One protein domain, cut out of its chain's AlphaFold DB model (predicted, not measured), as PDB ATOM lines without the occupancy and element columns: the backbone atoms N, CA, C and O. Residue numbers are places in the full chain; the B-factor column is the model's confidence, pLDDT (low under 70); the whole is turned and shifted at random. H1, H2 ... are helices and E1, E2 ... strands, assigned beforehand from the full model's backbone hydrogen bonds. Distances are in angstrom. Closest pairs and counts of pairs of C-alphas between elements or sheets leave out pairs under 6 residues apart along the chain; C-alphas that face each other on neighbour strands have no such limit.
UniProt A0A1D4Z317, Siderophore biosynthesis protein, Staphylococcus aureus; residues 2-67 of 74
ATOM      1  N   TRP A   2      38.617  15.048 -25.523       94.81
ATOM      2  CA  TRP A   2      38.147  13.952 -26.388       94.81
ATOM      3  C   TRP A   2      36.764  13.387 -26.055       94.81
ATOM      4  O   TRP A   2      36.038  13.018 -26.968       94.81
ATOM      5  N   TYR A   3      36.351  13.408 -24.784       92.56
ATOM      6  CA  TYR A   3      34.992  13.019 -24.404       92.56
ATOM      7  C   TYR A   3      33.916  13.893 -25.078       92.56
ATOM      8  O   TYR A   3      32.917  13.350 -25.521       92.56
ATOM      9  N   ILE A   4      34.159  15.200 -25.259       96.31
ATOM     10  CA  ILE A   4      33.227  16.108 -25.953       96.31
ATOM     11  C   ILE A   4      33.122  15.718 -27.426       96.31
ATOM     12  O   ILE A   4      32.028  15.611 -27.963       96.31
ATOM     13  N   VAL A   5      34.263  15.469 -28.079       96.56
ATOM     14  CA  VAL A   5      34.294  15.008 -29.478       96.56
ATOM     15  C   VAL A   5      33.536  13.687 -29.614       96.56
ATOM     16  O   VAL A   5      32.748  13.524 -30.542       96.56
ATOM     17  N   ARG A   6      33.728  12.768 -28.663       96.31
ATOM     18  CA  ARG A   6      33.034  11.481 -28.627       96.31
ATOM     19  C   ARG A   6      31.520  11.643 -28.509       96.31
ATOM     20  O   ARG A   6      30.807  10.994 -29.271       96.31
ATOM     21  N   ASP A   7      31.060  12.516 -27.617       96.00
ATOM     22  CA  ASP A   7      29.634  12.770 -27.399       96.00
ATOM     23  C   ASP A   7      28.993  13.453 -28.616       96.00
ATOM     24  O   ASP A   7      27.885  13.107 -29.019       96.00
ATOM     25  N   VAL A   8      29.691  14.396 -29.260       97.50
ATOM     26  CA  VAL A   8      29.214  15.016 -30.508       97.50
ATOM     27  C   VAL A   8      29.072  13.970 -31.615       97.50
ATOM     28  O   VAL A   8      28.063  13.966 -32.317       97.50
ATOM     29  N   LEU A   9      30.041  13.061 -31.756       96.69
ATOM     30  CA  LEU A   9      29.963  11.992 -32.751       96.69
ATOM     31  C   LEU A   9      28.833  10.998 -32.452       96.69
ATOM     32  O   LEU A   9      28.138  10.611 -33.387       96.69
ATOM     33  N   ASP A  10      28.607  10.620 -31.187       95.69
ATOM     34  CA  ASP A  10      27.447   9.793 -30.811       95.69
ATOM     35  C   ASP A  10      26.134  10.450 -31.242       95.69
ATOM     36  O   ASP A  10      25.347   9.825 -31.946       95.69
ATOM     37  N   ASN A  11      25.950  11.737 -30.929       96.12
ATOM     38  CA  ASN A  11      24.751  12.476 -31.326       96.12
ATOM     39  C   ASN A  11      24.556  12.512 -32.853       96.12
ATOM     40  O   ASN A  11      23.423  12.459 -33.333       96.12
ATOM     41  N   ILE A  12      25.643  12.607 -33.628       94.81
ATOM     42  CA  ILE A  12      25.583  12.550 -35.096       94.81
ATOM     43  C   ILE A  12      25.138  11.160 -35.558       94.81
ATOM     44  O   ILE A  12      24.262  11.064 -36.417       94.81
ATOM     45  N   PHE A  13      25.698  10.088 -34.991       93.88
ATOM     46  CA  PHE A  13      25.284   8.722 -35.318       93.88
ATOM     47  C   PHE A  13      23.808   8.474 -34.981       93.88
ATOM     48  O   PHE A  13      23.089   7.922 -35.812       93.88
ATOM     49  N   ASP A  14      23.330   8.956 -33.835       91.75
ATOM     50  CA  ASP A  14      21.931   8.804 -33.426       91.75
ATOM     51  C   ASP A  14      20.981   9.563 -34.371       91.75
ATOM     52  O   ASP A  14      19.948   9.039 -34.795       91.75
ATOM     53  N   GLN A  15      21.353  10.782 -34.783       91.00
ATOM     54  CA  GLN A  15      20.598  11.548 -35.782       91.00
ATOM     55  C   GLN A  15      20.573  10.858 -37.146       91.00
ATOM     56  O   GLN A  15      19.534  10.870 -37.815       91.00
ATOM     57  N   LEU A  16      21.689  10.245 -37.555       88.75
ATOM     58  CA  LEU A  16      21.744   9.449 -38.775       88.75
ATOM     59  C   LEU A  16      20.739   8.303 -38.673       88.75
ATOM     60  O   LEU A  16      19.811   8.286 -39.477       88.75
ATOM     61  N   VAL A  17      20.810   7.451 -37.646       86.31
ATOM     62  CA  VAL A  17      19.865   6.331 -37.452       86.31
ATOM     63  C   VAL A  17      18.403   6.806 -37.525       86.31
ATOM     64  O   VAL A  17      17.617   6.302 -38.334       86.31
ATOM     65  N   LEU A  18      18.045   7.871 -36.800       84.94
ATOM     66  CA  LEU A  18      16.691   8.442 -36.832       84.94
ATOM     67  C   LEU A  18      16.258   8.938 -38.223       84.94
ATOM     68  O   LEU A  18      15.091   8.795 -38.597       84.94
ATOM     69  N   SER A  19      17.170   9.534 -38.993       80.00
ATOM     70  CA  SER A  19      16.887   9.984 -40.363       80.00
ATOM     71  C   SER A  19      16.707   8.814 -41.335       80.00
ATOM     72  O   SER A  19      15.872   8.880 -42.239       80.00
ATOM     73  N   THR A  20      17.426   7.712 -41.112       70.44
ATOM     74  CA  THR A  20      17.390   6.530 -41.979       70.44
ATOM     75  C   THR A  20      16.097   5.734 -41.858       70.44
ATOM     76  O   THR A  20      15.546   5.319 -42.879       70.44
ATOM     77  N   HIS A  21      15.518   5.649 -40.654       66.75
ATOM     78  CA  HIS A  21      14.176   5.090 -40.462       66.75
ATOM     79  C   HIS A  21      13.080   5.892 -41.187       66.75
ATOM     80  O   HIS A  21      12.026   5.343 -41.492       66.75
ATOM     81  N   LYS A  22      13.308   7.181 -41.487       62.91
ATOM     82  CA  LYS A  22      12.341   8.026 -42.209       62.91
ATOM     83  C   LYS A  22      12.437   7.904 -43.730       62.91
ATOM     84  O   LYS A  22      11.446   8.176 -44.402       62.91
ATOM     85  N   SER A  23      13.600   7.541 -44.278       61.75
ATOM     86  CA  SER A  23      13.842   7.537 -45.730       61.75
ATOM     87  C   SER A  23      13.929   6.146 -46.368       61.75
ATOM     88  O   SER A  23      14.011   6.073 -47.592       61.75
ATOM     89  N   ASN A  24      13.905   5.049 -45.591       61.72
ATOM     90  CA  ASN A  24      14.058   3.658 -46.070       61.72
ATOM     91  C   ASN A  24      15.308   3.407 -46.951       61.72
ATOM     92  O   ASN A  24      15.392   2.389 -47.634       61.72
ATOM     93  N   GLN A  25      16.284   4.323 -46.964       62.56
ATOM     94  CA  GLN A  25      17.372   4.328 -47.952       62.56
ATOM     95  C   GLN A  25      18.748   3.960 -47.395       62.56
ATOM     96  O   GLN A  25      19.685   3.777 -48.171       62.56
ATOM     97  N   VAL A  26      18.908   3.839 -46.079       62.53
ATOM     98  CA  VAL A  26      20.221   3.613 -45.468       62.53
ATOM     99  C   VAL A  26      20.127   2.489 -44.448       62.53
ATOM    100  O   VAL A  26      19.220   2.440 -43.625       62.53
ATOM    101  N   ASN A  27      21.084   1.573 -44.548       77.62
ATOM    102  CA  ASN A  27      21.163   0.371 -43.740       77.62
ATOM    103  C   ASN A  27      21.744   0.703 -42.357       77.62
ATOM    104  O   ASN A  27      22.911   1.083 -42.261       77.62
ATOM    105  N   GLU A  28      20.945   0.532 -41.304       84.19
ATOM    106  CA  GLU A  28      21.361   0.686 -39.902       84.19
ATOM    107  C   GLU A  28      22.629  -0.126 -39.588       84.19
ATOM    108  O   GLU A  28      23.539   0.376 -38.929       84.19
ATOM    109  N   ASN A  29      22.773  -1.320 -40.175       85.69
ATOM    110  CA  ASN A  29      23.965  -2.154 -40.000       85.69
ATOM    111  C   ASN A  29      25.232  -1.450 -40.495       85.69
ATOM    112  O   ASN A  29      26.259  -1.495 -39.830       85.69
ATOM    113  N   ARG A  30      25.155  -0.725 -41.619       88.06
ATOM    114  CA  ARG A  30      26.297   0.034 -42.148       88.06
ATOM    115  C   ARG A  30      26.669   1.200 -41.232       88.06
ATOM    116  O   ARG A  30      27.844   1.536 -41.122       88.06
ATOM    117  N   ILE A  31      25.683   1.833 -40.593       90.75
ATOM    118  CA  ILE A  31      25.946   2.892 -39.611       90.75
ATOM    119  C   ILE A  31      26.674   2.306 -38.401       90.75
ATOM    120  O   ILE A  31      27.680   2.873 -37.975       90.75
ATOM    121  N   ASN A  32      26.217   1.155 -37.906       90.62
ATOM    122  CA  ASN A  32      26.852   0.460 -36.791       90.62
ATOM    123  C   ASN A  32      28.286   0.019 -37.135       90.62
ATOM    124  O   ASN A  32      29.196   0.310 -36.369       90.62
ATOM    125  N   GLU A  33      28.533  -0.533 -38.325       93.44
ATOM    126  CA  GLU A  33      29.888  -0.890 -38.791       93.44
ATOM    127  C   GLU A  33      30.849   0.315 -38.813       93.44
ATOM    128  O   GLU A  33      32.016   0.219 -38.412       93.44
ATOM    129  N   ILE A  34      30.367   1.474 -39.275       93.75
ATOM    130  CA  ILE A  34      31.155   2.714 -39.272       93.75
ATOM    131  C   ILE A  34      31.402   3.173 -37.833       93.75
ATOM    132  O   ILE A  34      32.522   3.573 -37.511       93.75
ATOM    133  N   LYS A  35      30.380   3.110 -36.971       95.00
ATOM    134  CA  LYS A  35      30.471   3.476 -35.554       95.00
ATOM    135  C   LYS A  35      31.519   2.619 -34.836       95.00
ATOM    136  O   LYS A  35      32.394   3.169 -34.167       95.00
ATOM    137  N   ASP A  36      31.499   1.311 -35.060       95.19
ATOM    138  CA  ASP A  36      32.450   0.353 -34.490       95.19
ATOM    139  C   ASP A  36      33.881   0.625 -34.962       95.19
ATOM    140  O   ASP A  36      34.815   0.642 -34.161       95.19
ATOM    141  N   THR A  37      34.059   0.919 -36.253       95.69
ATOM    142  CA  THR A  37      35.375   1.273 -36.807       95.69
ATOM    143  C   THR A  37      35.892   2.591 -36.223       95.69
ATOM    144  O   THR A  37      37.056   2.685 -35.834       95.69
ATOM    145  N   MET A  38      35.032   3.611 -36.128       95.69
ATOM    146  CA  MET A  38      35.378   4.939 -35.608       95.69
ATOM    147  C   MET A  38      35.805   4.890 -34.134       95.69
ATOM    148  O   MET A  38      36.674   5.658 -33.709       95.69
ATOM    149  N   PHE A  39      35.205   3.988 -33.355       96.50
ATOM    150  CA  PHE A  39      35.437   3.851 -31.916       96.50
ATOM    151  C   PHE A  39      36.206   2.594 -31.530       96.50
ATOM    152  O   PHE A  39      36.229   2.243 -30.355       96.50
ATOM    153  N   ALA A  40      36.884   1.951 -32.482       97.00
ATOM    154  CA  ALA A  40      37.774   0.835 -32.198       97.00
ATOM    155  C   ALA A  40      38.874   1.243 -31.191       97.00
ATOM    156  O   ALA A  40      39.285   2.407 -31.193       97.00
ATOM    157  N   PRO A  41      39.416   0.316 -30.376       97.44
ATOM    158  CA  PRO A  41      40.438   0.635 -29.371       97.44
ATOM    159  C   PRO A  41      41.706   1.286 -29.941       97.44
ATOM    160  O   PRO A  41      42.363   2.078 -29.264       97.44
ATOM    161  N   PHE A  42      42.031   0.985 -31.202       97.44
ATOM    162  CA  PHE A  42      43.189   1.522 -31.908       97.44
ATOM    163  C   PHE A  42      42.795   2.117 -33.259       97.44
ATOM    164  O   PHE A  42      41.936   1.575 -33.953       97.44
ATOM    165  N   ILE A  43      43.481   3.186 -33.657       96.06
ATOM    166  CA  ILE A  43      43.307   3.856 -34.954       96.06
ATOM    167  C   ILE A  43      44.623   3.919 -35.722       96.06
ATOM    168  O   ILE A  43      45.704   3.917 -35.131       96.06
ATOM    169  N   ASP A  44      44.520   3.988 -37.048       95.69
ATOM    170  CA  ASP A  44      45.669   4.206 -37.921       95.69
ATOM    171  C   ASP A  44      46.120   5.667 -37.860       95.69
ATOM    172  O   ASP A  44      45.381   6.589 -38.212       95.69
ATOM    173  N   TYR A  45      47.362   5.879 -37.435       94.19
ATOM    174  CA  TYR A  45      48.023   7.175 -37.437       94.19
ATOM    175  C   TYR A  45      49.037   7.235 -38.576       94.19
ATOM    176  O   TYR A  45      49.966   6.430 -38.644       94.19
ATOM    177  N   LYS A  46      48.858   8.201 -39.481       92.44
ATOM    178  CA  LYS A  46      49.747   8.403 -40.627       92.44
ATOM    179  C   LYS A  46      51.046   9.087 -40.190       92.44
ATOM    180  O   LYS A  46      51.020  10.230 -39.728       92.44
ATOM    181  N   CYS A  47      52.183   8.435 -40.413       91.31
ATOM    182  CA  CYS A  47      53.504   8.898 -39.980       91.31
ATOM    183  C   CYS A  47      54.107   9.951 -40.927       91.31
ATOM    184  O   CYS A  47      55.180   9.758 -41.490       91.31
ATOM    185  N   VAL A  48      53.435  11.093 -41.101       91.50
ATOM    186  CA  VAL A  48      53.811  12.112 -42.104       91.50
ATOM    187  C   VAL A  48      55.229  12.667 -41.941       91.50
ATOM    188  O   VAL A  48      55.864  13.012 -42.932       91.50
ATOM    189  N   THR A  49      55.728  12.773 -40.709       90.50
ATOM    190  CA  THR A  49      57.092  13.250 -40.449       90.50
ATOM    191  C   THR A  49      58.116  12.196 -40.843       90.50
ATOM    192  O   THR A  49      59.060  12.523 -41.551       90.50
ATOM    193  N   THR A  50      57.900  10.936 -40.458       88.88
ATOM    194  CA  THR A  50      58.752   9.804 -40.851       88.88
ATOM    195  C   THR A  50      58.808   9.664 -42.367       88.88
ATOM    196  O   THR A  50      59.893   9.670 -42.931       88.88
ATOM    197  N   MET A  51      57.654   9.707 -43.039       88.94
ATOM    198  CA  MET A  51      57.575   9.651 -44.504       88.94
ATOM    199  C   MET A  51      58.387  10.759 -45.195       88.94
ATOM    200  O   MET A  51      58.936  10.544 -46.268       88.94
ATOM    201  N   ARG A  52      58.465  11.960 -44.601       89.12
ATOM    202  CA  ARG A  52      59.293  13.059 -45.129       89.12
ATOM    203  C   ARG A  52      60.784  12.849 -44.879       89.12
ATOM    204  O   ARG A  52      61.584  13.325 -45.671       89.12
ATOM    205  N   LEU A  53      61.148  12.206 -43.771       89.81
ATOM    206  CA  LEU A  53      62.543  11.903 -43.444       89.81
ATOM    207  C   LEU A  53      63.100  10.770 -44.313       89.81
ATOM    208  O   LEU A  53      64.282  10.789 -44.633       89.81
ATOM    209  N   GLU A  54      62.256   9.817 -44.699       86.88
ATOM    210  CA  GLU A  54      62.637   8.643 -45.495       86.88
ATOM    211  C   GLU A  54      62.565   8.889 -47.014       86.88
ATOM    212  O   GLU A  54      62.879   7.996 -47.788       86.88
ATOM    213  N   ASP A  55      62.156  10.088 -47.452       79.31
ATOM    214  CA  ASP A  55      61.867  10.437 -48.860       79.31
ATOM    215  C   ASP A  55      60.833   9.503 -49.533       79.31
ATOM    216  O   ASP A  55      60.621   9.501 -50.744       79.31
ATOM    217  N   GLU A  56      60.095   8.744 -48.722       76.81
ATOM    218  CA  GLU A  56      59.039   7.831 -49.140       76.81
ATOM    219  C   GLU A  56      57.666   8.516 -49.107       76.81
ATOM    220  O   GLU A  56      56.665   7.959 -48.655       76.81
ATOM    221  N   ALA A  57      57.564   9.746 -49.619       65.81
ATOM    222  CA  ALA A  57      56.282  10.459 -49.676       65.81
ATOM    223  C   ALA A  57      55.198   9.684 -50.460       65.81
ATOM    224  O   ALA A  57      54.000   9.933 -50.288       65.81
ATOM    225  N   HIS A  58      55.625   8.738 -51.300       69.38
ATOM    226  CA  HIS A  58      54.787   7.862 -52.112       69.38
ATOM    227  C   HIS A  58      54.387   6.544 -51.415       69.38
ATOM    228  O   HIS A  58      53.458   5.892 -51.893       69.38
ATOM    229  N   HIS A  59      55.009   6.174 -50.285       76.31
ATOM    230  CA  HIS A  59      54.621   5.014 -49.476       76.31
ATOM    231  C   HIS A  59      53.905   5.469 -48.202       76.31
ATOM    232  O   HIS A  59      54.414   6.250 -47.404       76.31
ATOM    233  N   TYR A  60      52.671   5.003 -48.004       77.88
ATOM    234  CA  TYR A  60      51.911   5.363 -46.813       77.88
ATOM    235  C   TYR A  60      52.288   4.473 -45.628       77.88
ATOM    236  O   TYR A  60      51.810   3.346 -45.512       77.88
ATOM    237  N   THR A  61      53.089   5.019 -44.716       86.94
ATOM    238  CA  THR A  61      53.425   4.366 -43.446       86.94
ATOM    239  C   THR A  61      52.415   4.744 -42.363       86.94
ATOM    240  O   THR A  61      52.203   5.928 -42.066       86.94
ATOM    241  N   TYR A  62      51.796   3.727 -41.761       91.75
ATOM    242  CA  TYR A  62      50.838   3.858 -40.664       91.75
ATOM    243  C   TYR A  62      51.298   3.065 -39.445       91.75
ATOM    244  O   TYR A  62      51.851   1.973 -39.575       91.75
ATOM    245  N   ILE A  63      50.997   3.589 -38.261       93.62
ATOM    246  CA  ILE A  63      51.101   2.857 -36.996       93.62
ATOM    247  C   ILE A  63      49.743   2.833 -36.298       93.62
ATOM    248  O   ILE A  63      48.944   3.757 -36.450       93.62
ATOM    249  N   LYS A  64      49.491   1.798 -35.496       96.38
ATOM    250  CA  LYS A  64      48.323   1.753 -34.611       96.38
ATOM    251  C   LYS A  64      48.623   2.524 -33.327       96.38
ATOM    252  O   LYS A  64      49.633   2.270 -32.675       96.38
ATOM    253  N   VAL A  65      47.737   3.442 -32.956       96.69
ATOM    254  CA  VAL A  65      47.794   4.190 -31.688       96.69
ATOM    255  C   VAL A  65      46.479   4.052 -30.930       96.69
ATOM    256  O   VAL A  65      45.449   3.773 -31.543       96.69
ATOM    257  N   ASN A  66      46.503   4.258 -29.608       97.69
ATOM    258  CA  ASN A  66      45.288   4.270 -28.788       97.69
ATOM    259  C   ASN A  66      44.290   5.290 -29.341       97.69
ATOM    260  O   ASN A  66      44.638   6.454 -29.565       97.69
ATOM    261  N   ASN A  67      43.047   4.861 -29.529       97.19
ATOM    262  CA  ASN A  67      41.982   5.740 -29.971       97.19
ATOM    263  C   ASN A  67      41.464   6.561 -28.783       97.19
ATOM    264  O   ASN A  67      40.877   5.992 -27.862       97.19
TER     265      ASN A  67
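What this domain is: This is residues 2 to 67 of the 74 residues of the protein "Siderophore biosynthesis protein" of Staphylococcus aureus (UniProt A0A1D4Z317). A lopsided helical hairpin, long H1 and shorter H2, fills one end of an extended shape, and a small ribbon of two strands, E1 and E2, follows it, with the short helix H3 at the far end. H3 and the loop of residues 54 to 61 join the two strands. The printed part has 66 residues, with three named helices and two named strands in the order H1, H2, E1, H3, E2; the sheet, E1 - E2, is antiparallel and the class is mixed, helices and strands. The whole is extended, with a radius of gyration of the C-alphas of 16.8 A, and only just elongated, spanning 50 by 27 by 15 A.

Where its parts are: H1, residues 2 to 23, begins at C-alpha 2 (38.147, 13.952, -26.388) and is 31.7 A long. H2, residues 28 to 38, is 15.3 A long. E1, residues 42 to 46, measures 12.9 A, and H3, residues 48 to 53, 8.8 A. E2, residues 62 to 66, measures 13.1 A and ends at C-alpha 66 (45.288, 4.270, -28.788).

How they stand to each other: H1 and H2 form a helical hairpin and touch, H1 with residues 13 to 20 alone; their closest C-alphas, of Val 17 and Glu 28, are 6.3 A apart. They run opposite ways at a shallow tilt of 15 degrees. Every O i to N i+4 pair is within hydrogen-bond range in H2 and H3, and 17 of 18 in H1. E1 and E2 are antiparallel neighbours, their directions at 141 degrees; N 45 and O 63 are 2.8 A apart, N 43 and O 65 2.9 A, both within hydrogen-bond range. H1 is apart from E1, E2 and H3, and H2 is apart from H3 and E2.

The domain as a whole: The two C-alphas farthest apart, of Lys 22 and Glu 54, are 50.4 A apart. The printed part has no cut and no long link. Confidence is under 70 at residues 21 to 26 and 57 to 58; the mean pLDDT of the printed part is 87.8.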